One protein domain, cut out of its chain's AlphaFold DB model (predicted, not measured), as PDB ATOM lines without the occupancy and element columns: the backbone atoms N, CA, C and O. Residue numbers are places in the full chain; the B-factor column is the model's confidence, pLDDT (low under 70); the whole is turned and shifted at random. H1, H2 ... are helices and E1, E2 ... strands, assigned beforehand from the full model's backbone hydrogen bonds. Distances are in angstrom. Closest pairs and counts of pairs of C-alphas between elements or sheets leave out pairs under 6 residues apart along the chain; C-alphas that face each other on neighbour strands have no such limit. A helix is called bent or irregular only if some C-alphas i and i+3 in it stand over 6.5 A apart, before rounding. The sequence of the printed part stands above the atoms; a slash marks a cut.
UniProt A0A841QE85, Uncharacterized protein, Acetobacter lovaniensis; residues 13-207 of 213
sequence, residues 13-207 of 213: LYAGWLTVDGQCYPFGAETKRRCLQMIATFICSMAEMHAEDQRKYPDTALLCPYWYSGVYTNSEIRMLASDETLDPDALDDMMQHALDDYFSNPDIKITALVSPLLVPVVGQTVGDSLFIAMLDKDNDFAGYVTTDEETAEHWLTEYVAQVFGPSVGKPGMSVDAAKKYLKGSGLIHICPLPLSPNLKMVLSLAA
ATOM      1  N   LEU A  13     175.178 147.352 148.217       91.25
ATOM      2  CA  LEU A  13     175.040 148.310 149.309       91.25
ATOM      3  C   LEU A  13     173.582 148.730 149.462       91.25
ATOM      4  O   LEU A  13     172.773 148.534 148.559       91.25
ATOM      5  N   TYR A  14     173.241 149.309 150.603       93.19
ATOM      6  CA  TYR A  14     171.979 150.014 150.775       93.19
ATOM      7  C   TYR A  14     172.147 151.451 150.305       93.19
ATOM      8  O   TYR A  14     173.013 152.150 150.830       93.19
ATOM      9  N   ALA A  15     171.330 151.876 149.343       93.00
ATOM     10  CA  ALA A  15     171.282 153.252 148.864       93.00
ATOM     11  C   ALA A  15     169.896 153.845 149.094       93.00
ATOM     12  O   ALA A  15     168.890 153.210 148.784       93.00
ATOM     13  N   GLY A  16     169.861 155.067 149.605       92.56
ATOM     14  CA  GLY A  16     168.662 155.891 149.706       92.56
ATOM     15  C   GLY A  16     169.025 157.350 149.479       92.56
ATOM     16  O   GLY A  16     170.206 157.706 149.447       92.56
ATOM     17  N   TRP A  17     168.026 158.205 149.312       91.19
ATOM     18  CA  TRP A  17     168.260 159.631 149.122       91.19
ATOM     19  C   TRP A  17     167.120 160.474 149.669       91.19
ATOM     20  O   TRP A  17     166.002 160.001 149.873       91.19
ATOM     21  N   LEU A  18     167.442 161.736 149.918       88.88
ATOM     22  CA  LEU A  18     166.538 162.755 150.422       88.88
ATOM     23  C   LEU A  18     166.549 163.942 149.463       88.88
ATOM     24  O   LEU A  18     167.624 164.443 149.136       88.88
ATOM     25  N   THR A  19     165.379 164.429 149.064       86.00
ATOM     26  CA  THR A  19     165.268 165.666 148.286       86.00
ATOM     27  C   THR A  19     164.851 166.813 149.201       86.00
ATOM     28  O   THR A  19     163.800 166.759 149.837       86.00
ATOM     29  N   VAL A  20     165.683 167.854 149.273       83.19
ATOM     30  CA  VAL A  20     165.481 169.058 150.087       83.19
ATOM     31  C   VAL A  20     165.536 170.277 149.178       83.19
ATOM     32  O   VAL A  20     166.553 170.502 148.527       83.19
ATOM     33  N   ASP A  21     164.452 171.049 149.117       79.88
ATOM     34  CA  ASP A  21     164.339 172.271 148.303       79.88
ATOM     35  C   ASP A  21     164.792 172.068 146.839       79.88
ATOM     36  O   ASP A  21     165.544 172.850 146.258       79.88
ATOM     37  N   GLY A  22     164.386 170.940 146.245       77.06
ATOM     38  CA  GLY A  22     164.750 170.595 144.870       77.06
ATOM     39  C   GLY A  22     166.226 170.227 144.669       77.06
ATOM     40  O   GLY A  22     166.708 170.289 143.541       77.06
ATOM     41  N   GLN A  23     166.947 169.847 145.726       83.75
ATOM     42  CA  GLN A  23     168.275 169.234 145.654       83.75
ATOM     43  C   GLN A  23     168.240 167.835 146.258       83.75
ATOM     44  O   GLN A  23     167.680 167.648 147.333       83.75
ATOM     45  N   CYS A  24     168.852 166.859 145.592       86.44
ATOM     46  CA  CYS A  24     168.902 165.485 146.082       86.44
ATOM     47  C   CYS A  24     170.240 165.172 146.752       86.44
ATOM     48  O   CYS A  24     171.310 165.483 146.227       86.44
ATOM     49  N   TYR A  25     170.143 164.532 147.913       91.25
ATOM     50  CA  TYR A  25     171.241 164.120 148.769       91.25
ATOM     51  C   TYR A  25     171.222 162.595 148.874       91.25
ATOM     52  O   TYR A  25     170.363 162.048 149.572       91.25
ATOM     53  N   PRO A  26     172.124 161.888 148.173       93.56
ATOM     54  CA  PRO A  26     172.195 160.440 148.252       93.56
ATOM     55  C   PRO A  26     173.053 159.960 149.420       93.56
ATOM     56  O   PRO A  26     173.947 160.659 149.896       93.56
ATOM     57  N   PHE A  27     172.810 158.724 149.846       94.56
ATOM     58  CA  PHE A  27     173.543 158.061 150.919       94.56
ATOM     59  C   PHE A  27     173.696 156.573 150.607       94.56
ATOM     60  O   PHE A  27     172.747 155.930 150.162       94.56
ATOM     61  N   GLY A  28     174.889 156.029 150.848       93.62
ATOM     62  CA  GLY A  28     175.206 154.615 150.667       93.62
ATOM     63  C   GLY A  28     175.825 153.996 151.920       93.62
ATOM     64  O   GLY A  28     176.729 154.572 152.530       93.62
ATOM     65  N   ALA A  29     175.384 152.804 152.313       93.69
ATOM     66  CA  ALA A  29     175.954 152.096 153.458       93.69
ATOM     67  C   ALA A  29     175.901 150.571 153.326       93.69
ATOM     68  O   ALA A  29     175.179 150.006 152.512       93.69
ATOM     69  N   GLU A  30     176.659 149.893 154.179       91.31
ATOM     70  CA  GLU A  30     176.732 148.436 154.282       91.31
ATOM     71  C   GLU A  30     175.455 147.803 154.856       91.31
ATOM     72  O   GLU A  30     175.184 146.628 154.623       91.31
ATOM     73  N   THR A  31     174.654 148.573 155.598       91.44
ATOM     74  CA  THR A  31     173.374 148.127 156.163       91.44
ATOM     75  C   THR A  31     172.300 149.197 156.004       91.44
ATOM     76  O   THR A  31     172.590 150.397 156.025       91.44
ATOM     77  N   LYS A  32     171.037 148.761 155.937       92.19
ATOM     78  CA  LYS A  32     169.866 149.645 155.923       92.19
ATOM     79  C   LYS A  32     169.866 150.615 157.103       92.19
ATOM     80  O   LYS A  32     169.756 151.821 156.907       92.19
ATOM     81  N   ARG A  33     170.087 150.092 158.315       93.19
ATOM     82  CA  ARG A  33     170.194 150.871 159.558       93.19
ATOM     83  C   ARG A  33     171.220 151.991 159.447       93.19
ATOM     84  O   ARG A  33     170.930 153.111 159.862       93.19
ATOM     85  N   ARG A  34     172.410 151.699 158.912       93.69
ATOM     86  CA  ARG A  34     173.480 152.694 158.794       93.69
ATOM     87  C   ARG A  34     173.162 153.744 157.732       93.69
ATOM     88  O   ARG A  34     173.435 154.916 157.961       93.69
ATOM     89  N   CYS A  35     172.537 153.353 156.622       94.00
ATOM     90  CA  CYS A  35     172.074 154.303 155.611       94.00
ATOM     91  C   CYS A  35     170.987 155.235 156.174       94.00
ATOM     92  O   CYS A  35     171.082 156.451 156.024       94.00
ATOM     93  N   LEU A  36     170.008 154.685 156.903       93.31
ATOM     94  CA  LEU A  36     168.990 155.466 157.617       93.31
ATOM     95  C   LEU A  36     169.610 156.390 158.668       93.31
ATOM     96  O   LEU A  36     169.204 157.540 158.779       93.31
ATOM     97  N   GLN A  37     170.634 155.929 159.393       93.62
ATOM     98  CA  GLN A  37     171.358 156.771 160.346       93.62
ATOM     99  C   GLN A  37     171.996 157.978 159.666       93.62
ATOM    100  O   GLN A  37     171.926 159.082 160.199       93.62
ATOM    101  N   MET A  38     172.618 157.784 158.500       94.50
ATOM    102  CA  MET A  38     173.228 158.873 157.735       94.50
ATOM    103  C   MET A  38     172.175 159.893 157.290       94.50
ATOM    104  O   MET A  38     172.381 161.088 157.496       94.50
ATOM    105  N   ILE A  39     171.032 159.427 156.774       92.88
ATOM    106  CA  ILE A  39     169.895 160.282 156.396       92.88
ATOM    107  C   ILE A  39     169.372 161.058 157.617       92.88
ATOM    108  O   ILE A  39     169.267 162.281 157.580       92.88
ATOM    109  N   ALA A  40     169.089 160.372 158.725       92.00
ATOM    110  CA  ALA A  40     168.560 160.992 159.937       92.00
ATOM    111  C   ALA A  40     169.551 161.991 160.562       92.00
ATOM    112  O   ALA A  40     169.160 163.076 160.986       92.00
ATOM    113  N   THR A  41     170.848 161.670 160.556       93.38
ATOM    114  CA  THR A  41     171.913 162.575 161.021       93.38
ATOM    115  C   THR A  41     172.002 163.822 160.143       93.38
ATOM    116  O   THR A  41     172.185 164.926 160.660       93.38
ATOM    117  N   PHE A  42     171.838 163.670 158.827       91.81
ATOM    118  CA  PHE A  42     171.786 164.796 157.899       91.81
ATOM    119  C   PHE A  42     170.591 165.712 158.199       91.81
ATOM    120  O   PHE A  42     170.769 166.922 158.331       91.81
ATOM    121  N   ILE A  43     169.401 165.139 158.414       89.00
ATOM    122  CA  ILE A  43     168.199 165.889 158.809       89.00
ATOM    123  C   ILE A  43     168.427 166.649 160.126       89.00
ATOM    124  O   ILE A  43     168.144 167.846 160.197       89.00
ATOM    125  N   CYS A  44     168.981 165.989 161.151       89.19
ATOM    126  CA  CYS A  44     169.334 166.633 162.420       89.19
ATOM    127  C   CYS A  44     170.300 167.807 162.220       89.19
ATOM    128  O   CYS A  44     170.045 168.895 162.729       89.19
ATOM    129  N   SER A  45     171.358 167.613 161.431       90.00
ATOM    130  CA  SER A  45     172.373 168.644 161.174       90.00
ATOM    131  C   SER A  45     171.784 169.869 160.467       90.00
ATOM    132  O   SER A  45     172.109 171.003 160.816       90.00
ATOM    133  N   MET A  46     170.882 169.668 159.499       86.88
ATOM    134  CA  MET A  46     170.178 170.770 158.836       86.88
ATOM    135  C   MET A  46     169.255 171.526 159.800       86.88
ATOM    136  O   MET A  46     169.236 172.756 159.798       86.88
ATOM    137  N   ALA A  47     168.505 170.807 160.642       85.31
ATOM    138  CA  ALA A  47     167.627 171.423 161.634       85.31
ATOM    139  C   ALA A  47     168.418 172.239 162.671       85.31
ATOM    140  O   ALA A  47     168.007 173.337 163.047       85.31
ATOM    141  N   GLU A  48     169.569 171.728 163.114       87.25
ATOM    142  CA  GLU A  48     170.477 172.437 164.019       87.25
ATOM    143  C   GLU A  48     171.050 173.697 163.367       87.25
ATOM    144  O   GLU A  48     170.984 174.764 163.973       87.25
ATOM    145  N   MET A  49     171.506 173.607 162.114       84.69
ATOM    146  CA  MET A  49     172.004 174.756 161.350       84.69
ATOM    147  C   MET A  49     170.940 175.853 161.206       84.69
ATOM    148  O   MET A  49     171.217 177.020 161.483       84.69
ATOM    149  N   HIS A  50     169.701 175.492 160.851       82.81
ATOM    150  CA  HIS A  50     168.598 176.455 160.778       82.81
ATOM    151  C   HIS A  50     168.308 177.103 162.140       82.81
ATOM    152  O   HIS A  50     168.105 178.317 162.216       82.81
ATOM    153  N   ALA A  51     168.316 176.320 163.224       83.25
ATOM    154  CA  ALA A  51     168.096 176.836 164.572       83.25
ATOM    155  C   ALA A  51     169.230 177.769 165.033       83.25
ATOM    156  O   ALA A  51     168.975 178.762 165.717       83.25
ATOM    157  N   GLU A  52     170.480 177.473 164.678       85.62
ATOM    158  CA  GLU A  52     171.632 178.331 164.958       85.62
ATOM    159  C   GLU A  52     171.568 179.646 164.181       85.62
ATOM    160  O   GLU A  52     171.714 180.714 164.787       85.62
ATOM    161  N   ASP A  53     171.278 179.601 162.879       82.06
ATOM    162  CA  ASP A  53     171.159 180.816 162.076       82.06
ATOM    163  C   ASP A  53     169.979 181.685 162.527       82.06
ATOM    164  O   ASP A  53     170.109 182.910 162.581       82.06
ATOM    165  N   GLN A  54     168.862 181.080 162.946       82.75
ATOM    166  CA  GLN A  54     167.735 181.808 163.534       82.75
ATOM    167  C   GLN A  54     168.130 182.542 164.825       82.75
ATOM    168  O   GLN A  54     167.721 183.685 165.035       82.75
ATOM    169  N   ARG A  55     168.946 181.922 165.694       86.19
ATOM    170  CA  ARG A  55     169.465 182.587 166.907       86.19
ATOM    171  C   ARG A  55     170.435 183.715 166.569       86.19
ATOM    172  O   ARG A  55     170.467 184.718 167.278       86.19
ATOM    173  N   LYS A  56     171.244 183.541 165.522       87.88
ATOM    174  CA  LYS A  56     172.255 184.514 165.095       87.88
ATOM    175  C   LYS A  56     171.642 185.727 164.393       87.88
ATOM    176  O   LYS A  56     172.164 186.831 164.540       87.88
ATOM    177  N   TYR A  57     170.539 185.535 163.671       85.62
ATOM    178  CA  TYR A  57     169.865 186.570 162.885       85.62
ATOM    179  C   TYR A  57     168.351 186.611 163.168       85.62
ATOM    180  O   TYR A  57     167.545 186.318 162.281       85.62
ATOM    181  N   PRO A  58     167.934 187.001 164.389       84.19
ATOM    182  CA  PRO A  58     166.528 186.950 164.793       84.19
ATOM    183  C   PRO A  58     165.630 187.871 163.952       84.19
ATOM    184  O   PRO A  58     164.517 187.488 163.604       84.19
ATOM    185  N   ASP A  59     166.125 189.048 163.557       86.56
ATOM    186  CA  ASP A  59     165.374 189.986 162.713       86.56
ATOM    187  C   ASP A  59     165.160 189.428 161.295       86.56
ATOM    188  O   ASP A  59     164.071 189.546 160.733       86.56
ATOM    189  N   THR A  60     166.166 188.751 160.727       80.44
ATOM    190  CA  THR A  60     166.043 188.064 159.430       80.44
ATOM    191  C   THR A  60     165.066 186.899 159.519       80.44
ATOM    192  O   THR A  60     164.278 186.697 158.600       80.44
ATOM    193  N   ALA A  61     165.054 186.164 160.632       76.81
ATOM    194  CA  ALA A  61     164.092 185.090 160.851       76.81
ATOM    195  C   ALA A  61     162.649 185.588 161.002       76.81
ATOM    196  O   ALA A  61     161.722 184.895 160.586       76.81
ATOM    197  N   LEU A  62     162.444 186.797 161.537       77.62
ATOM    198  CA  LEU A  62     161.130 187.445 161.564       77.62
ATOM    199  C   LEU A  62     160.677 187.895 160.168       77.62
ATOM    200  O   LEU A  62     159.498 187.776 159.840       77.62
ATOM    201  N   LEU A  63     161.598 188.410 159.349       78.94
ATOM    202  CA  LEU A  63     161.299 188.914 158.003       78.94
ATOM    203  C   LEU A  63     161.170 187.798 156.955       78.94
ATOM    204  O   LEU A  63     160.412 187.934 155.995       78.94
ATOM    205  N   CYS A  64     161.907 186.702 157.125       74.50
ATOM    206  CA  CYS A  64     161.971 185.577 156.195       74.50
ATOM    207  C   CYS A  64     161.831 184.237 156.943       74.50
ATOM    208  O   CYS A  64     162.749 183.415 156.907       74.50
ATOM    209  N   PRO A  65     160.693 183.975 157.614       68.19
ATOM    210  CA  PRO A  65     160.515 182.773 158.436       68.19
ATOM    211  C   PRO A  65     160.662 181.475 157.629       68.19
ATOM    212  O   PRO A  65     161.200 180.493 158.134       68.19
ATOM    213  N   TYR A  66     160.287 181.501 156.347       67.62
ATOM    214  CA  TYR A  66     160.396 180.364 155.431       67.62
ATOM    215  C   TYR A  66     161.844 179.912 155.151       67.62
ATOM    216  O   TYR A  66     162.084 178.776 154.746       67.62
ATOM    217  N   TRP A  67     162.842 180.776 155.377       66.50
ATOM    218  CA  TRP A  67     164.254 180.391 155.265       66.50
ATOM    219  C   TRP A  67     164.700 179.474 156.398       66.50
ATOM    220  O   TRP A  67     165.618 178.682 156.193       66.50
ATOM    221  N   TYR A  68     164.022 179.530 157.541       65.00
ATOM    222  CA  TYR A  68     164.371 178.791 158.752       65.00
ATOM    223  C   TYR A  68     163.366 177.678 159.075       65.00
ATOM    224  O   TYR A  68     163.642 176.830 159.920       65.00
ATOM    225  N   SER A  69     162.216 177.651 158.393       61.09
ATOM    226  CA  SER A  69     161.223 176.585 158.504       61.09
ATOM    227  C   SER A  69     161.546 175.392 157.597       61.09
ATOM    228  O   SER A  69     162.290 175.495 156.620       61.09
ATOM    229  N   GLY A  70     160.970 174.236 157.927       62.31
ATOM    230  CA  GLY A  70     160.804 173.133 156.978       62.31
ATOM    231  C   GLY A  70     161.771 171.960 157.088       62.31
ATOM    232  O   GLY A  70     161.700 171.041 156.273       62.31
ATOM    233  N   VAL A  71     162.632 171.955 158.106       65.38
ATOM    234  CA  VAL A  71     163.361 170.760 158.549       65.38
ATOM    235  C   VAL A  71     163.274 170.706 160.071       65.38
ATOM    236  O   VAL A  71     163.852 171.553 160.748       65.38
ATOM    237  N   TYR A  72     162.537 169.735 160.614       70.12
ATOM    238  CA  TYR A  72     162.287 169.609 162.051       70.12
ATOM    239  C   TYR A  72     162.560 168.191 162.545       70.12
ATOM    240  O   TYR A  72     162.030 167.212 162.040       70.12
ATOM    241  N   THR A  73     163.361 168.037 163.586       76.81
ATOM    242  CA  THR A  73     163.579 166.708 164.174       76.81
ATOM    243  C   THR A  73     162.394 166.308 165.051       76.81
ATOM    244  O   THR A  73     162.038 167.077 165.947       76.81
ATOM    245  N   ASN A  74     161.871 165.094 164.894       82.38
ATOM    246  CA  ASN A  74     161.004 164.452 165.885       82.38
ATOM    247  C   ASN A  74     161.781 163.376 166.678       82.38
ATOM    248  O   ASN A  74     162.999 163.223 166.515       82.38
ATOM    249  N   SER A  75     161.109 162.669 167.590       85.38
ATOM    250  CA  SER A  75     161.743 161.631 168.416       85.38
ATOM    251  C   SER A  75     162.283 160.462 167.594       85.38
ATOM    252  O   SER A  75     163.358 159.962 167.912       85.38
ATOM    253  N   GLU A  76     161.590 160.052 166.533       86.81
ATOM    254  CA  GLU A  76     162.009 158.933 165.682       86.81
ATOM    255  C   GLU A  76     163.239 159.290 164.852       86.81
ATOM    256  O   GLU A  76     164.184 158.512 164.819       86.81
ATOM    257  N   ILE A  77     163.309 160.498 164.287       87.38
ATOM    258  CA  ILE A  77     164.509 160.983 163.584       87.38
ATOM    259  C   ILE A  77     165.711 161.019 164.526       87.38
ATOM    260  O   ILE A  77     166.804 160.591 164.158       87.38
ATOM    261  N   ARG A  78     165.524 161.486 165.765       89.50
ATOM    262  CA  ARG A  78     166.599 161.490 166.773       89.50
ATOM    263  C   ARG A  78     167.038 160.075 167.138       89.50
ATOM    264  O   ARG A  78     168.232 159.834 167.286       89.50
ATOM    265  N   MET A  79     166.092 159.147 167.248       91.06
ATOM    266  CA  MET A  79     166.363 157.740 167.532       91.06
ATOM    267  C   MET A  79     167.083 157.055 166.362       91.06
ATOM    268  O   MET A  79     168.063 156.349 166.569       91.06
ATOM    269  N   LEU A  80     166.674 157.329 165.122       91.31
ATOM    270  CA  LEU A  80     167.341 156.849 163.911       91.31
ATOM    271  C   LEU A  80     168.757 157.427 163.773       91.31
ATOM    272  O   LEU A  80     169.654 156.720 163.317       91.31
ATOM    273  N   ALA A  81     168.981 158.678 164.183       91.88
ATOM    274  CA  ALA A  81     170.299 159.315 164.170       91.88
ATOM    275  C   ALA A  81     171.239 158.799 165.278       91.88
ATOM    276  O   ALA A  81     172.459 158.843 165.112       91.88
ATOM    277  N   SER A  82     170.697 158.299 166.392       92.06
ATOM    278  CA  SER A  82     171.487 157.823 167.532       92.06
ATOM    279  C   SER A  82     172.254 156.532 167.213       92.06
ATOM    280  O   SER A  82     172.010 155.884 166.195       92.06
ATOM    281  N   ASP A  83     173.169 156.134 168.099       90.06
ATOM    282  CA  ASP A  83     173.850 154.831 168.048       90.06
ATOM    283  C   ASP A  83     173.074 153.723 168.788       90.06
ATOM    284  O   ASP A  83     173.603 152.638 169.038       90.06
ATOM    285  N   GLU A  84     171.812 153.973 169.155       89.75
ATOM    286  CA  GLU A  84     170.976 152.965 169.799       89.75
ATOM    287  C   GLU A  84     170.731 151.779 168.859       89.75
ATOM    288  O   GLU A  84     170.580 151.912 167.634       89.75
ATOM    289  N   THR A  85     170.705 150.587 169.459       86.62
ATOM    290  CA  THR A  85     170.338 149.363 168.752       86.62
ATOM    291  C   THR A  85     168.834 149.380 168.518       86.62
ATOM    292  O   THR A  85     168.064 149.431 169.472       86.62
ATOM    293  N   LEU A  86     168.439 149.337 167.248       88.81
ATOM    294  CA  LEU A  86     167.044 149.340 166.817       88.81
ATOM    295  C   LEU A  86     166.703 148.000 166.185       88.81
ATOM    296  O   LEU A  86     167.565 147.365 165.571       88.81
ATOM    297  N   ASP A  87     165.446 147.598 166.337       88.19
ATOM    298  CA  ASP A  87     164.905 146.425 165.668       88.19
ATOM    299  C   ASP A  87     164.944 146.639 164.143       88.19
ATOM    300  O   ASP A  87     164.359 147.616 163.664       88.19
ATOM    301  N   PRO A  88     165.637 145.778 163.368       84.31
ATOM    302  CA  PRO A  88     165.672 145.872 161.913       84.31
ATOM    303  C   PRO A  88     164.286 145.888 161.266       84.31
ATOM    304  O   PRO A  88     164.114 146.572 160.255       84.31
ATOM    305  N   ASP A  89     163.321 145.179 161.857       86.50
ATOM    306  CA  ASP A  89     161.966 145.056 161.316       86.50
ATOM    307  C   ASP A  89     161.140 146.332 161.547       86.50
ATOM    308  O   ASP A  89     160.211 146.611 160.795       86.50
ATOM    309  N   ALA A  90     161.518 147.157 162.528       87.56
ATOM    310  CA  ALA A  90     160.850 148.423 162.828       87.56
ATOM    311  C   ALA A  90     161.388 149.609 162.007       87.56
ATOM    312  O   ALA A  90     160.823 150.700 162.058       87.56
ATOM    313  N   LEU A  91     162.491 149.439 161.267       86.69
ATOM    314  CA  LEU A  91     163.188 150.555 160.615       86.69
ATOM    315  C   LEU A  91     162.356 151.256 159.540       86.69
ATOM    316  O   LEU A  91     162.455 152.474 159.403       86.69
ATOM    317  N   ASP A  92     161.576 150.497 158.770       84.06
ATOM    318  CA  ASP A  92     160.715 151.067 157.732       84.06
ATOM    319  C   ASP A  92     159.549 151.842 158.334       84.06
ATOM    320  O   ASP A  92     159.312 152.981 157.936       84.06
ATOM    321  N   ASP A  93     158.892 151.270 159.343       86.56
ATOM    322  CA  ASP A  93     157.771 151.907 160.036       86.56
ATOM    323  C   ASP A  93     158.217 153.196 160.735       86.56
ATOM    324  O   ASP A  93     157.584 154.239 160.583       86.56
ATOM    325  N   MET A  94     159.359 153.160 161.433       85.50
ATOM    326  CA  MET A  94     159.946 154.345 162.065       85.50
ATOM    327  C   MET A  94     160.292 155.434 161.047       85.50
ATOM    328  O   MET A  94     160.140 156.616 161.344       85.50
ATOM    329  N   MET A  95     160.785 155.068 159.859       81.31
ATOM    330  CA  MET A  95     161.083 156.061 158.828       81.31
ATOM    331  C   MET A  95     159.800 156.632 158.223       81.31
ATOM    332  O   MET A  95     159.730 157.832 157.978       81.31
ATOM    333  N   GLN A  96     158.782 155.802 157.999       82.31
ATOM    334  CA  GLN A  96     157.508 156.258 157.453       82.31
ATOM    335  C   GLN A  96     156.824 157.246 158.399       82.31
ATOM    336  O   GLN A  96     156.484 158.350 157.981       82.31
ATOM    337  N   HIS A  97     156.700 156.900 159.681       81.62
ATOM    338  CA  HIS A  97     156.143 157.800 160.691       81.62
ATOM    339  C   HIS A  97     156.957 159.092 160.815       81.62
ATOM    340  O   HIS A  97     156.385 160.184 160.863       81.62
ATOM    341  N   ALA A  98     158.290 158.987 160.753       77.62
ATOM    342  CA  ALA A  98     159.164 160.148 160.773       77.62
ATOM    343  C   ALA A  98     158.882 161.133 159.628       77.62
ATOM    344  O   ALA A  98     159.056 162.337 159.811       77.62
ATOM    345  N   LEU A  99     158.458 160.643 158.462       75.12
ATOM    346  CA  LEU A  99     158.163 161.452 157.282       75.12
ATOM    347  C   LEU A  99     156.702 161.889 157.165       75.12
ATOM    348  O   LEU A  99     156.432 162.916 156.548       75.12
ATOM    349  N   ASP A 100     155.757 161.136 157.720       74.38
ATOM    350  CA  ASP A 100     154.339 161.505 157.686       74.38
ATOM    351  C   ASP A 100     154.114 162.851 158.396       74.38
ATOM    352  O   ASP A 100     153.410 163.729 157.882       74.38
ATOM    353  N   ASP A 101     154.811 163.072 159.516       67.94
ATOM    354  CA  ASP A 101     154.863 164.368 160.207       67.94
ATOM    355  C   ASP A 101     155.324 165.491 159.269       67.94
ATOM    356  O   ASP A 101     154.792 166.603 159.285       67.94
ATOM    357  N   TYR A 102     156.302 165.181 158.423       68.06
ATOM    358  CA  TYR A 102     156.884 166.091 157.454       68.06
ATOM    359  C   TYR A 102     155.865 166.436 156.351       68.06
ATOM    360  O   TYR A 102     155.542 167.610 156.153       68.06
ATOM    361  N   PHE A 103     155.295 165.438 155.676       68.19
ATOM    362  CA  PHE A 103     154.387 165.657 154.543       68.19
ATOM    363  C   PHE A 103     153.023 166.246 154.926       68.19
ATOM    364  O   PHE A 103     152.296 166.738 154.063       68.19
ATOM    365  N   SER A 104     152.683 166.258 156.217       65.69
ATOM    366  CA  SER A 104     151.502 166.959 156.729       65.69
ATOM    367  C   SER A 104     151.679 168.485 156.852       65.69
ATOM    368  O   SER A 104     150.690 169.204 157.025       65.69
ATOM    369  N   ASN A 105     152.913 169.001 156.738       65.94
ATOM    370  CA  ASN A 105     153.242 170.410 156.950       65.94
ATOM    371  C   ASN A 105     153.542 171.140 155.619       65.94
ATOM    372  O   ASN A 105     154.503 170.787 154.943       65.94
ATOM    373  N   PRO A 106     152.792 172.195 155.247       62.25
ATOM    374  CA  PRO A 106     153.016 172.929 153.997       62.25
ATOM    375  C   PRO A 106     154.326 173.737 153.955       62.25
ATOM    376  O   PRO A 106     154.760 174.110 152.869       62.25
ATOM    377  N   ASP A 107     154.967 173.992 155.101       64.88
ATOM    378  CA  ASP A 107     156.208 174.777 155.202       64.88
ATOM    379  C   ASP A 107     157.477 173.906 155.178       64.88
ATOM    380  O   ASP A 107     158.562 174.356 155.560       64.88
ATOM    381  N   ILE A 108     157.337 172.641 154.780       72.44
ATOM    382  CA  ILE A 108     158.401 171.647 154.684       72.44
ATOM    383  C   ILE A 108     159.335 171.868 153.487       72.44
ATOM    384  O   ILE A 108     158.899 172.145 152.374       72.44
ATOM    385  N   LYS A 109     160.642 171.672 153.701       76.81
ATOM    386  CA  LYS A 109     161.661 171.695 152.640       76.81
ATOM    387  C   LYS A 109     162.034 170.309 152.127       76.81
ATOM    388  O   LYS A 109     162.518 170.202 151.007       76.81
ATOM    389  N   ILE A 110     161.846 169.261 152.927       78.88
ATOM    390  CA  ILE A 110     161.993 167.875 152.472       78.88
ATOM    391  C   ILE A 110     160.805 167.536 151.566       78.88
ATOM    392  O   ILE A 110     159.679 167.414 152.034       78.88
ATOM    393  N   THR A 111     161.052 167.398 150.267       76.44
ATOM    394  CA  THR A 111     159.997 167.171 149.266       76.44
ATOM    395  C   THR A 111     159.868 165.713 148.848       76.44
ATOM    396  O   THR A 111     158.834 165.340 148.308       76.44
ATOM    397  N   ALA A 112     160.897 164.891 149.074       79.00
ATOM    398  CA  ALA A 112     160.865 163.458 148.796       79.00
ATOM    399  C   ALA A 112     161.899 162.702 149.639       79.00
ATOM    400  O   ALA A 112     162.935 163.258 150.023       79.00
ATOM    401  N   LEU A 113     161.631 161.420 149.881       84.06
ATOM    402  CA  LEU A 113     162.587 160.467 150.433       84.06
ATOM    403  C   LEU A 113     162.422 159.120 149.734       84.06
ATOM    404  O   LEU A 113     161.313 158.600 149.629       84.06
ATOM    405  N   VAL A 114     163.552 158.503 149.402       86.88
ATOM    406  CA  VAL A 114     163.623 157.078 149.090       86.88
ATOM    407  C   VAL A 114     164.298 156.330 150.232       86.88
ATOM    408  O   VAL A 114     165.481 156.538 150.517       86.88
ATOM    409  N   SER A 115     163.525 155.458 150.895       85.81
ATOM    410  CA  SER A 115     164.036 154.567 151.946       85.81
ATOM    411  C   SER A 115     165.159 153.688 151.384       85.81
ATOM    412  O   SER A 115     165.073 153.277 150.225       85.81
ATOM    413  N   PRO A 116     166.218 153.380 152.156       91.44
ATOM    414  CA  PRO A 116     167.350 152.645 151.624       91.44
ATOM    415  C   PRO A 116     166.976 151.253 151.112       91.44
ATOM    416  O   PRO A 116     166.480 150.403 151.860       91.44
ATOM    417  N   LEU A 117     167.296 151.005 149.847       90.00
ATOM    418  CA  LEU A 117     167.094 149.733 149.164       90.00
ATOM    419  C   LEU A 117     168.439 149.076 148.876       90.00
ATOM    420  O   LEU A 117     169.441 149.754 148.644       90.00
ATOM    421  N   LEU A 118     168.461 147.742 148.892       90.94
ATOM    422  CA  LEU A 118     169.646 146.988 148.504       90.94
ATOM    423  C   LEU A 118     169.837 147.116 146.988       90.94
ATOM    424  O   LEU A 118     168.990 146.667 146.218       90.94
ATOM    425  N   VAL A 119     170.954 147.706 146.574       89.50
ATOM    426  CA  VAL A 119     171.301 147.934 145.171       89.50
ATOM    427  C   VAL A 119     172.651 147.293 144.834       89.50
ATOM    428  O   VAL A 119     173.590 147.372 145.636       89.50
ATOM    429  N   PRO A 120     172.774 146.653 143.659       88.56
ATOM    430  CA  PRO A 120     174.060 146.196 143.163       88.56
ATOM    431  C   PRO A 120     174.903 147.385 142.696       88.56
ATOM    432  O   PRO A 120     174.402 148.312 142.062       88.56
ATOM    433  N   VAL A 121     176.200 147.330 142.984       86.81
ATOM    434  CA  VAL A 121     177.208 148.256 142.464       86.81
ATOM    435  C   VAL A 121     177.762 147.673 141.171       86.81
ATOM    436  O   VAL A 121     178.278 146.552 141.159       86.81
ATOM    437  N   VAL A 122     177.665 148.431 140.081       84.62
ATOM    438  CA  VAL A 122     178.174 148.014 138.770       84.62
ATOM    439  C   VAL A 122     179.524 148.665 138.491       84.62
ATOM    440  O   VAL A 122     179.655 149.883 138.543       84.62
ATOM    441  N   GLY A 123     180.538 147.864 138.179       75.00
ATOM    442  CA  GLY A 123     181.890 148.351 137.907       75.00
ATOM    443  C   GLY A 123     182.952 147.328 138.299       75.00
ATOM    444  O   GLY A 123     182.659 146.370 139.015       75.00
ATOM    445  N   GLN A 124     184.174 147.496 137.789       59.38
ATOM    446  CA  GLN A 124     185.253 146.509 137.950       59.38
ATOM    447  C   GLN A 124     186.323 146.900 138.982       59.38
ATOM    448  O   GLN A 124     187.130 146.050 139.360       59.38
ATOM    449  N   THR A 125     186.332 148.139 139.482       60.75
ATOM    450  CA  THR A 125     187.391 148.637 140.373       60.75
ATOM    451  C   THR A 125     186.872 148.968 141.763       60.75
ATOM    452  O   THR A 125     186.134 149.923 141.985       60.75
ATOM    453  N   VAL A 126     187.315 148.180 142.742       53.72
ATOM    454  CA  VAL A 126     187.144 148.505 144.155       53.72
ATOM    455  C   VAL A 126     188.269 149.467 144.527       53.72
ATOM    456  O   VAL A 126     189.403 149.040 144.706       53.72
ATOM    457  N   GLY A 127     187.978 150.766 144.563       54.84
ATOM    458  CA  GLY A 127     188.943 151.783 144.991       54.84
ATOM    459  C   GLY A 127     188.578 153.226 144.695       54.84
ATOM    460  O   GLY A 127     189.153 154.123 145.309       54.84
ATOM    461  N   ASP A 128     187.578 153.442 143.845       61.34
ATOM    462  CA  ASP A 128     187.123 154.773 143.471       61.34
ATOM    463  C   ASP A 128     185.896 155.233 144.268       61.34
ATOM    464  O   ASP A 128     185.230 154.471 144.979       61.34
ATOM    465  N   SER A 129     185.626 156.534 144.167       76.62
ATOM    466  CA  SER A 129     184.370 157.115 144.637       76.62
ATOM    467  C   SER A 129     183.211 156.474 143.875       76.62
ATOM    468  O   SER A 129     183.294 156.296 142.665       76.62
ATOM    469  N   LEU A 130     182.131 156.126 144.573       88.50
ATOM    470  CA  LEU A 130     180.917 155.657 143.909       88.50
ATOM    471  C   LEU A 130     180.120 156.853 143.398       88.50
ATOM    472  O   LEU A 130     180.074 157.897 144.050       88.50
ATOM    473  N   PHE A 131     179.461 156.672 142.263       91.12
ATOM    474  CA  PHE A 131     178.506 157.599 141.681       91.12
ATOM    475  C   PHE A 131     177.125 156.968 141.697       91.12
ATOM    476  O   PHE A 131     176.972 155.750 141.570       91.12
ATOM    477  N   ILE A 132     176.113 157.813 141.850       92.56
ATOM    478  CA  ILE A 132     174.722 157.413 141.728       92.56
ATOM    479  C   ILE A 132     174.023 158.304 140.704       92.56
ATOM    480  O   ILE A 132     174.072 159.533 140.789       92.56
ATOM    481  N   ALA A 133     173.379 157.664 139.733       92.62
ATOM    482  CA  ALA A 133     172.403 158.291 138.855       92.62
ATOM    483  C   ALA A 133     171.008 158.069 139.434       92.62
ATOM    484  O   ALA A 133     170.671 156.941 139.792       92.62
ATOM    485  N   MET A 134     170.208 159.129 139.533       91.81
ATOM    486  CA  MET A 134     168.892 159.093 140.169       91.81
ATOM    487  C   MET A 134     167.845 159.833 139.344       91.81
ATOM    488  O   MET A 134     168.122 160.889 138.765       91.81
ATOM    489  N   LEU A 135     166.628 159.297 139.365       90.06
ATOM    490  CA  LEU A 135     165.398 159.977 138.990       90.06
ATOM    491  C   LEU A 135     164.425 159.874 140.163       90.06
ATOM    492  O   LEU A 135     164.184 158.785 140.684       90.06
ATOM    493  N   ASP A 136     163.882 161.015 140.561       85.75
ATOM    494  CA  ASP A 136     162.931 161.155 141.657       85.75
ATOM    495  C   ASP A 136     161.728 161.962 141.153       85.75
ATOM    496  O   ASP A 136     161.872 163.134 140.787       85.75
ATOM    497  N   LYS A 137     160.556 161.328 141.048       83.06
ATOM    498  CA  LYS A 137     159.305 162.004 140.693       83.06
ATOM    499  C   LYS A 137     158.099 161.283 141.289       83.06
ATOM    500  O   LYS A 137     157.722 160.216 140.812       83.06
ATOM    501  N   ASP A 138     157.395 161.935 142.208       73.94
ATOM    502  CA  ASP A 138     156.182 161.406 142.844       73.94
ATOM    503  C   ASP A 138     156.413 159.990 143.422       73.94
ATOM    504  O   ASP A 138     157.106 159.845 144.419       73.94
ATOM    505  N   ASN A 139     155.862 158.945 142.790       67.56
ATOM    506  CA  ASN A 139     156.044 157.537 143.175       67.56
ATOM    507  C   ASN A 139     157.009 156.768 142.247       67.56
ATOM    508  O   ASN A 139     157.130 155.548 142.360       67.56
ATOM    509  N   ASP A 140     157.632 157.450 141.287       73.44
ATOM    510  CA  ASP A 140     158.558 156.876 140.312       73.44
ATOM    511  C   ASP A 140     159.994 157.218 140.723       73.44
ATOM    512  O   ASP A 140     160.490 158.328 140.506       73.44
ATOM    513  N   PHE A 141     160.636 156.254 141.381       83.25
ATOM    514  CA  PHE A 141     161.998 156.365 141.887       83.25
ATOM    515  C   PHE A 141     162.900 155.375 141.164       83.25
ATOM    516  O   PHE A 141     162.631 154.172 141.136       83.25
ATOM    517  N   ALA A 142     164.010 155.870 140.623       88.50
ATOM    518  CA  ALA A 142     165.008 155.041 139.967       88.50
ATOM    519  C   ALA A 142     166.412 155.460 140.393       88.50
ATOM    520  O   ALA A 142     166.714 156.648 140.478       88.50
ATOM    521  N   GLY A 143     167.273 154.475 140.642       90.12
ATOM    522  CA  GLY A 143     168.649 154.691 141.069       90.12
ATOM    523  C   GLY A 143     169.593 153.652 140.474       90.12
ATOM    524  O   GLY A 143     169.232 152.481 140.353       90.12
ATOM    525  N   TYR A 144     170.806 154.076 140.130       91.69
ATOM    526  CA  TYR A 144     171.864 153.206 139.624       91.69
ATOM    527  C   TYR A 144     173.209 153.605 140.210       91.69
ATOM    528  O   TYR A 144     173.611 154.763 140.098       91.69
ATOM    529  N   VAL A 145     173.888 152.646 140.839       91.94
ATOM    530  CA  VAL A 145     175.161 152.871 141.526       91.94
ATOM    531  C   VAL A 145     176.294 152.217 140.755       91.94
ATOM    532  O   VAL A 145     176.248 151.029 140.429       91.94
ATOM    533  N   THR A 146     177.341 152.990 140.504       90.25
ATOM    534  CA  THR A 146     178.511 152.534 139.758       90.25
ATOM    535  C   THR A 146     179.785 153.211 140.248       90.25
ATOM    536  O   THR A 146     179.745 154.196 140.980       90.25
ATOM    537  N   THR A 147     180.932 152.647 139.890       88.25
ATOM    538  CA  THR A 147     182.259 153.208 140.176       88.25
ATOM    539  C   THR A 147     182.679 154.281 139.167       88.25
ATOM    540  O   THR A 147     183.733 154.878 139.340       88.25
ATOM    541  N   ASP A 148     181.894 154.500 138.107       87.81
ATOM    542  CA  ASP A 148     182.237 155.375 136.985       87.81
ATOM    543  C   ASP A 148     181.096 156.348 136.648       87.81
ATOM    544  O   ASP A 148     179.949 155.947 136.443       87.81
ATOM    545  N   GLU A 149     181.415 157.639 136.580       90.38
ATOM    546  CA  GLU A 149     180.448 158.698 136.289       90.38
ATOM    547  C   GLU A 149     179.874 158.568 134.871       90.38
ATOM    548  O   GLU A 149     178.663 158.706 134.698       90.38
ATOM    549  N   GLU A 150     180.692 158.208 133.871       91.00
ATOM    550  CA  GLU A 150     180.230 158.050 132.483       91.00
ATOM    551  C   GLU A 150     179.227 156.893 132.355       91.00
ATOM    552  O   GLU A 150     178.201 157.003 131.680       91.00
ATOM    553  N   THR A 151     179.474 155.788 133.060       90.81
ATOM    554  CA  THR A 151     178.533 154.664 133.142       90.81
ATOM    555  C   THR A 151     177.213 155.088 133.803       90.81
ATOM    556  O   THR A 151     176.138 154.690 133.341       90.81
ATOM    557  N   ALA A 152     177.261 155.929 134.842       91.38
ATOM    558  CA  ALA A 152     176.061 156.480 135.478       91.38
ATOM    559  C   ALA A 152     175.275 157.387 134.509       91.38
ATOM    560  O   ALA A 152     174.050 157.283 134.409       91.38
ATOM    561  N   GLU A 153     175.978 158.241 133.756       92.94
ATOM    562  CA  GLU A 153     175.419 159.105 132.708       92.94
ATOM    563  C   GLU A 153     174.749 158.321 131.589       92.94
ATOM    564  O   GLU A 153     173.632 158.650 131.166       92.94
ATOM    565  N   HIS A 154     175.412 157.266 131.126       93.69
ATOM    566  CA  HIS A 154     174.892 156.414 130.077       93.69
ATOM    567  C   HIS A 154     173.616 155.707 130.528       93.69
ATOM    568  O   HIS A 154     172.588 155.821 129.853       93.69
ATOM    569  N   TRP A 155     173.641 155.076 131.707       94.50
ATOM    570  CA  TRP A 155     172.462 154.424 132.269       94.50
ATOM    571  C   TRP A 155     171.287 155.397 132.402       94.50
ATOM    572  O   TRP A 155     170.172 155.080 131.987       94.50
ATOM    573  N   LEU A 156     171.526 156.605 132.922       93.12
ATOM    574  CA  LEU A 156     170.467 157.598 133.102       93.12
ATOM    575  C   LEU A 156     169.885 158.052 131.764       93.12
ATOM    576  O   LEU A 156     168.676 158.239 131.640       93.12
ATOM    577  N   THR A 157     170.735 158.209 130.752       94.44
ATOM    578  CA  THR A 157     170.313 158.569 129.396       94.44
ATOM    579  C   THR A 157     169.423 157.489 128.790       94.44
ATOM    580  O   THR A 157     168.357 157.804 128.255       94.44
ATOM    581  N   GLU A 158     169.819 156.222 128.906       94.50
ATOM    582  CA  GLU A 158     169.023 155.092 128.431       94.50
ATOM    583  C   GLU A 158     167.702 154.971 129.190       94.50
ATOM    584  O   GLU A 158     166.641 154.877 128.566       94.50
ATOM    585  N   TYR A 159     167.746 155.052 130.521       93.06
ATOM    586  CA  TYR A 159     166.560 154.996 131.367       93.06
ATOM    587  C   TYR A 159     165.573 156.114 131.015       93.06
ATOM    588  O   TYR A 159     164.376 155.870 130.842       93.06
ATOM    589  N   VAL A 160     166.059 157.344 130.824       93.19
ATOM    590  CA  VAL A 160     165.207 158.471 130.431       93.19
ATOM    591  C   VAL A 160     164.596 158.261 129.046       93.19
ATOM    592  O   VAL A 160     163.399 158.491 128.863       93.19
ATOM    593  N   ALA A 161     165.375 157.798 128.071       94.25
ATOM    594  CA  ALA A 161     164.895 157.625 126.706       94.25
ATOM    595  C   ALA A 161     163.900 156.460 126.557       94.25
ATOM    596  O   ALA A 161     162.952 156.564 125.768       94.25
ATOM    597  N   GLN A 162     164.119 155.367 127.293       94.50
ATOM    598  CA  GLN A 162     163.432 154.086 127.096       94.50
ATOM    599  C   GLN A 162     162.383 153.762 128.166       94.50
ATOM    600  O   GLN A 162     161.481 152.974 127.889       94.50
ATOM    601  N   VAL A 163     162.467 154.360 129.358       92.44
ATOM    602  CA  VAL A 163     161.556 154.068 130.477       92.44
ATOM    603  C   VAL A 163     160.757 155.310 130.857       92.44
ATOM    604  O   VAL A 163     159.546 155.353 130.635       92.44
ATOM    605  N   PHE A 164     161.425 156.356 131.349       91.38
ATOM    606  CA  PHE A 164     160.742 157.550 131.854       91.38
ATOM    607  C   PHE A 164     160.033 158.344 130.750       91.38
ATOM    608  O   PHE A 164     158.869 158.710 130.875       91.38
ATOM    609  N   GLY A 165     160.711 158.607 129.631       91.62
ATOM    610  CA  GLY A 165     160.127 159.329 128.504       91.62
ATOM    611  C   GLY A 165     158.817 158.687 128.031       91.62
ATOM    612  O   GLY A 165     157.784 159.365 128.003       91.62
ATOM    613  N   PRO A 166     158.812 157.381 127.710       93.06
ATOM    614  CA  PRO A 166     157.592 156.642 127.406       93.06
ATOM    615  C   PRO A 166     156.523 156.692 128.508       93.06
ATOM    616  O   PRO A 166     155.353 156.874 128.166       93.06
ATOM    617  N   SER A 167     156.886 156.603 129.797       90.69
ATOM    618  CA  SER A 167     155.910 156.639 130.905       90.69
ATOM    619  C   SER A 167     155.146 157.968 130.991       90.69
ATOM    620  O   SER A 167     153.990 157.993 131.412       90.69
ATOM    621  N   VAL A 168     155.737 159.063 130.496       89.69
ATOM    622  CA  VAL A 168     155.104 160.392 130.412       89.69
ATOM    623  C   VAL A 168     154.639 160.771 128.997       89.69
ATOM    624  O   VAL A 168     154.408 161.948 128.705       89.69
ATOM    625  N   GLY A 169     154.504 159.788 128.098       91.50
ATOM    626  CA  GLY A 169     153.988 159.979 126.737       91.50
ATOM    627  C   GLY A 169     154.954 160.685 125.778       91.50
ATOM    628  O   GLY A 169     154.529 161.260 124.777       91.50
ATOM    629  N   LYS A 170     156.253 160.675 126.085       91.88
ATOM    630  CA  LYS A 170     157.327 161.350 125.339       91.88
ATOM    631  C   LYS A 170     158.503 160.385 125.093       91.88
ATOM    632  O   LYS A 170     159.560 160.541 125.703       91.88
ATOM    633  N   PRO A 171     158.338 159.365 124.236       91.75
ATOM    634  CA  PRO A 171     159.391 158.390 123.957       91.75
ATOM    635  C   PRO A 171     160.641 159.048 123.354       91.75
ATOM    636  O   PRO A 171     160.529 160.011 122.595       91.75
ATOM    637  N   GLY A 172     161.829 158.529 123.685       90.44
ATOM    638  CA  GLY A 172     163.100 159.083 123.203       90.44
ATOM    639  C   GLY A 172     163.468 160.431 123.832       90.44
ATOM    640  O   GLY A 172     164.227 161.201 123.244       90.44
ATOM    641  N   MET A 173     162.906 160.744 125.004       94.50
ATOM    642  CA  MET A 173     163.237 161.951 125.754       94.50
ATOM    643  C   MET A 173     164.739 161.998 126.071       94.50
ATOM    644  O   MET A 173     165.328 160.990 126.446       94.50
ATOM    645  N   SER A 174     165.356 163.176 125.948       94.38
ATOM    646  CA  SER A 174     166.720 163.404 126.434       94.38
ATOM    647  C   SER A 174     166.731 163.777 127.916       94.38
ATOM    648  O   SER A 174     165.756 164.326 128.433       94.38
ATOM    649  N   VAL A 175     167.864 163.575 128.593       91.81
ATOM    650  CA  VAL A 175     168.057 163.982 129.997       91.81
ATOM    651  C   VAL A 175     167.755 165.473 130.202       91.81
ATOM    652  O   VAL A 175     167.054 165.833 131.141       91.81
ATOM    653  N   ASP A 176     168.187 166.349 129.292       92.25
ATOM    654  CA  ASP A 176     167.900 167.789 129.380       92.25
ATOM    655  C   ASP A 176     166.411 168.119 129.232       92.25
ATOM    656  O   ASP A 176     165.891 169.021 129.895       92.25
ATOM    657  N   ALA A 177     165.704 167.400 128.355       92.12
ATOM    658  CA  ALA A 177     164.262 167.546 128.216       92.12
ATOM    659  C   ALA A 177     163.536 167.043 129.472       92.12
ATOM    660  O   ALA A 177     162.575 167.677 129.910       92.12
ATOM    661  N   ALA A 178     164.030 165.965 130.085       90.12
ATOM    662  CA  ALA A 178     163.506 165.422 131.329       90.12
ATOM    663  C   ALA A 178     163.731 166.376 132.512       90.12
ATOM    664  O   ALA A 178     162.777 166.700 133.214       90.12
ATOM    665  N   LYS A 179     164.937 166.945 132.657       89.75
ATOM    666  CA  LYS A 179     165.246 167.989 133.653       89.75
ATOM    667  C   LYS A 179     164.310 169.193 133.532       89.75
ATOM    668  O   LYS A 179     163.815 169.704 134.531       89.75
ATOM    669  N   LYS A 180     164.028 169.647 132.304       90.31
ATOM    670  CA  LYS A 180     163.067 170.738 132.059       90.31
ATOM    671  C   LYS A 180     161.633 170.337 132.399       90.31
ATOM    672  O   LYS A 180     160.887 171.162 132.913       90.31
ATOM    673  N   TYR A 181     161.249 169.103 132.085       87.75
ATOM    674  CA  TYR A 181     159.911 168.582 132.346       87.75
ATOM    675  C   TYR A 181     159.625 168.417 133.843       87.75
ATOM    676  O   TYR A 181     158.514 168.702 134.277       87.75
ATOM    677  N   LEU A 182     160.627 168.008 134.621       85.75
ATOM    678  CA  LEU A 182     160.531 167.791 136.066       85.75
ATOM    679  C   LEU A 182     160.717 169.059 136.903       85.75
ATOM    680  O   LEU A 182     160.681 169.000 138.128       85.75
ATOM    681  N   LYS A 183     160.937 170.220 136.279       82.56
ATOM    682  CA  LYS A 183     161.227 171.454 137.010       82.56
ATOM    683  C   LYS A 183     160.087 171.794 137.982       82.56
ATOM    684  O   LYS A 183     159.022 172.232 137.554       82.56
ATOM    685  N   GLY A 184     160.351 171.638 139.280       71.69
ATOM    686  CA  GLY A 184     159.395 171.890 140.365       71.69
ATOM    687  C   GLY A 184     158.490 170.707 140.734       71.69
ATOM    688  O   GLY A 184     157.630 170.876 141.589       71.69
ATOM    689  N   SER A 185     158.661 169.540 140.108       74.94
ATOM    690  CA  SER A 185     157.863 168.326 140.361       74.94
ATOM    691  C   SER A 185     158.689 167.040 140.467       74.94
ATOM    692  O   SER A 185     158.135 165.967 140.673       74.94
ATOM    693  N   GLY A 186     160.007 167.128 140.312       82.88
ATOM    694  CA  GLY A 186     160.923 166.009 140.463       82.88
ATOM    695  C   GLY A 186     162.355 166.418 140.146       82.88
ATOM    696  O   GLY A 186     162.655 167.593 139.909       82.88
ATOM    697  N   LEU A 187     163.250 165.440 140.124       85.06
ATOM    698  CA  LEU A 187     164.672 165.665 139.960       85.06
ATOM    699  C   LEU A 187     165.342 164.521 139.195       85.06
ATOM    700  O   LEU A 187     164.978 163.359 139.328       85.06
ATOM    701  N   ILE A 188     166.336 164.872 138.379       87.56
ATOM    702  CA  ILE A 188     167.216 163.936 137.673       87.56
ATOM    703  C   ILE A 188     168.646 164.408 137.892       87.56
ATOM    704  O   ILE A 188     168.979 165.543 137.534       87.56
ATOM    705  N   HIS A 189     169.482 163.551 138.472       88.06
ATOM    706  CA  HIS A 189     170.821 163.942 138.900       88.06
ATOM    707  C   HIS A 189     171.819 162.792 138.831       88.06
ATOM    708  O   HIS A 189     171.454 161.625 138.947       88.06
ATOM    709  N   ILE A 190     173.087 163.159 138.665       90.44
ATOM    710  CA  ILE A 190     174.243 162.273 138.784       90.44
ATOM    711  C   ILE A 190     175.206 162.957 139.727       90.44
ATOM    712  O   ILE A 190     175.488 164.146 139.584       90.44
ATOM    713  N   CYS A 191     175.629 162.245 140.755       90.50
ATOM    714  CA  CYS A 191     176.500 162.807 141.772       90.50
ATOM    715  C   CYS A 191     177.322 161.716 142.450       90.50
ATOM    716  O   CYS A 191     176.919 160.546 142.440       90.50
ATOM    717  N   PRO A 192     178.433 162.099 143.101       91.19
ATOM    718  CA  PRO A 192     179.112 161.222 144.038       91.19
ATOM    719  C   PRO A 192     178.128 160.700 145.090       91.19
ATOM    720  O   PRO A 192     177.256 161.440 145.544       91.19
ATOM    721  N   LEU A 193     178.291 159.443 145.490       91.56
ATOM    722  CA  LEU A 193     177.523 158.771 146.531       91.56
ATOM    723  C   LEU A 193     178.318 158.815 147.848       91.56
ATOM    724  O   LEU A 193     179.295 158.077 147.999       91.56
ATOM    725  N   PRO A 194     177.929 159.656 148.823       91.69
ATOM    726  CA  PRO A 194     178.487 159.625 150.166       91.69
ATOM    727  C   PRO A 194     178.302 158.250 150.806       91.69
ATOM    728  O   PRO A 194     177.191 157.725 150.870       91.69
ATOM    729  N   LEU A 195     179.396 157.687 151.318       90.56
ATOM    730  CA  LEU A 195     179.404 156.362 151.930       90.56
ATOM    731  C   LEU A 195     179.582 156.436 153.438       90.56
ATOM    732  O   LEU A 195     180.257 157.333 153.955       90.56
ATOM    733  N   SER A 196     179.035 155.446 154.137       90.38
ATOM    734  CA  SER A 196     179.332 155.251 155.551       90.38
ATOM    735  C   SER A 196     180.855 155.137 155.767       90.38
ATOM    736  O   SER A 196     181.572 154.615 154.903       90.38
ATOM    737  N   PRO A 197     181.386 155.581 156.923       87.12
ATOM    738  CA  PRO A 197     182.817 155.471 157.210       87.12
ATOM    739  C   PRO A 197     183.349 154.036 157.101       87.12
ATOM    740  O   PRO A 197     184.439 153.822 156.572       87.12
ATOM    741  N   ASN A 198     182.559 153.053 157.546       86.06
ATOM    742  CA  ASN A 198     182.913 151.638 157.471       86.06
ATOM    743  C   ASN A 198     183.007 151.169 156.022       86.06
ATOM    744  O   ASN A 198     184.009 150.571 155.637       86.06
ATOM    745  N   LEU A 199     181.993 151.468 155.208       84.69
ATOM    746  CA  LEU A 199     181.970 151.073 153.805       84.69
ATOM    747  C   LEU A 199     183.110 151.736 153.030       84.69
ATOM    748  O   LEU A 199     183.812 151.071 152.271       84.69
ATOM    749  N   LYS A 200     183.362 153.023 153.291       83.50
ATOM    750  CA  LYS A 200     184.498 153.756 152.725       83.50
ATOM    751  C   LYS A 200     185.830 153.108 153.098       83.50
ATOM    752  O   LYS A 200     186.699 152.972 152.240       83.50
ATOM    753  N   MET A 201     185.992 152.687 154.352       83.12
ATOM    754  CA  MET A 201     187.195 151.994 154.812       83.12
ATOM    755  C   MET A 201     187.353 150.630 154.133       83.12
ATOM    756  O   MET A 201     188.441 150.325 153.661       83.12
ATOM    757  N   VAL A 202     186.285 149.832 154.037       81.75
ATOM    758  CA  VAL A 202     186.305 148.520 153.367       81.75
ATOM    759  C   VAL A 202     186.682 148.660 151.895       81.75
ATOM    760  O   VAL A 202     187.559 147.940 151.426       81.75
ATOM    761  N   LEU A 203     186.084 149.622 151.187       78.50
ATOM    762  CA  LEU A 203     186.427 149.933 149.799       78.50
ATOM    763  C   LEU A 203     187.885 150.374 149.658       78.50
ATOM    764  O   LEU A 203     188.593 149.886 148.783       78.50
ATOM    765  N   SER A 204     188.351 151.243 150.557       78.00
ATOM    766  CA  SER A 204     189.737 151.721 150.558       78.00
ATOM    767  C   SER A 204     190.729 150.585 150.829       78.00
ATOM    768  O   SER A 204     191.772 150.515 150.192       78.00
ATOM    769  N   LEU A 205     190.415 149.669 151.751       75.12
ATOM    770  CA  LEU A 205     191.247 148.498 152.041       75.12
ATOM    771  C   LEU A 205     191.281 147.525 150.863       75.12
ATOM    772  O   LEU A 205     192.351 147.030 150.518       75.12
ATOM    773  N   ALA A 206     190.134 147.285 150.230       73.44
ATOM    774  CA  ALA A 206     190.044 146.427 149.057       73.44
ATOM    775  C   ALA A 206     190.828 146.995 147.857       73.44
ATOM    776  O   ALA A 206     191.433 146.226 147.113       73.44
ATOM    777  N   ALA A 207     190.909 148.323 147.729       71.00
ATOM    778  CA  ALA A 207     191.754 149.001 146.743       71.00
ATOM    779  C   ALA A 207     193.255 148.789 146.968       71.00
ATOM    780  O   ALA A 207     194.048 148.785 146.031       71.00
TER     781      ALA A 207
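What this domain is: This is residues 13 to 207 of the 213 residues of an uncharacterized protein of Acetobacter lovaniensis (UniProt A0A841QE85). One six-stranded sheet, curled like part of a barrel, folds back on itself so that E2 and E1 face E5, E4 and E6, with the bent strand E3 as the hinge. Helices cover the outside of both leaves: H1 over E2 and E1, with H3 packed on H1 and H4; H5 over E5 and E4, with H6 packed on H5. H2 lies off H1's last residues, and H7 grazes the sheet. The 195 printed residues hold seven named helices and six strands in the order E1 E2 H1 H2 H3 H4 E3 E4 E5 H5 H6 E6 H7, a mixed class; the mixed sheet runs E2 E1 E3 E5 E4 E6. The whole is compact, with a radius of gyration of the C-alphas of 17.9 A and spans of 48 by 42 by 31 A.

Where its parts are: E1, residues 13 to 20, begins at C-alpha 13 (175.040, 148.310, 149.309), and E2 is residues 23 to 29. H1, residues 32 to 56, is 36.1 A long and ends at C-alpha 56 (172.255, 184.514, 165.095). H2 is residues 58 to 63, H3 75 to 81 and H4 88 to 103, 23.9 A. E3, residues 110 to 122, 29.1 A, bends by 76 degrees at residue 118. E4 is residues 131 to 137, E5 140 to 146, H5 149 to 167, 25.2 A, H6 175 to 181 and E6 187 to 192. H7, residues 197 to 207, ends at C-alpha 207 (191.754, 149.001, 146.743).

How they stand to each other: The sheet is a folded sheet, bent back into two facing leaves. E1 is antiparallel to E2, a hairpin (N 14 to O 29, 2.8 A), and to E3 (N 15 to O 117, 2.9 A). E3 and E5 are parallel (N 122 to O 145, 3.0 A). E4 is antiparallel to E5, a hairpin (N 133 to O 144, 2.9 A), and to E6 (N 132 to O 191, 2.9 A). E5, H5, H6 and E6 form a split strand-helix-strand unit, two same-way strands with E4 between, its crossover right-handed. H1 has a height over the sheet of 10.4 A, and H5 8.8 A. H1 touches H3 with residues 33 to 44 alone, at a steep tilt of 66 degrees; the C-alphas of Gln 37 and Ala 81 are closest, 4.7 A. H4 is on the sheet. Every O i to N i+4 pair is within hydrogen-bond range in H1, H2, H3, H6 and H7, but 8 of 12 in H4 and 12 of 15 in H5.

The domain as a whole: The C-alphas of Asp 59 and Gln 124, farthest apart, are 53.8 A from each other. The printed part has no cut, and the link from H2 to H3 is long. Mean pLDDT of the printed part is 84.7; residues 65 to 71, 101 to 107, 124 to 128 and 139 are under 70.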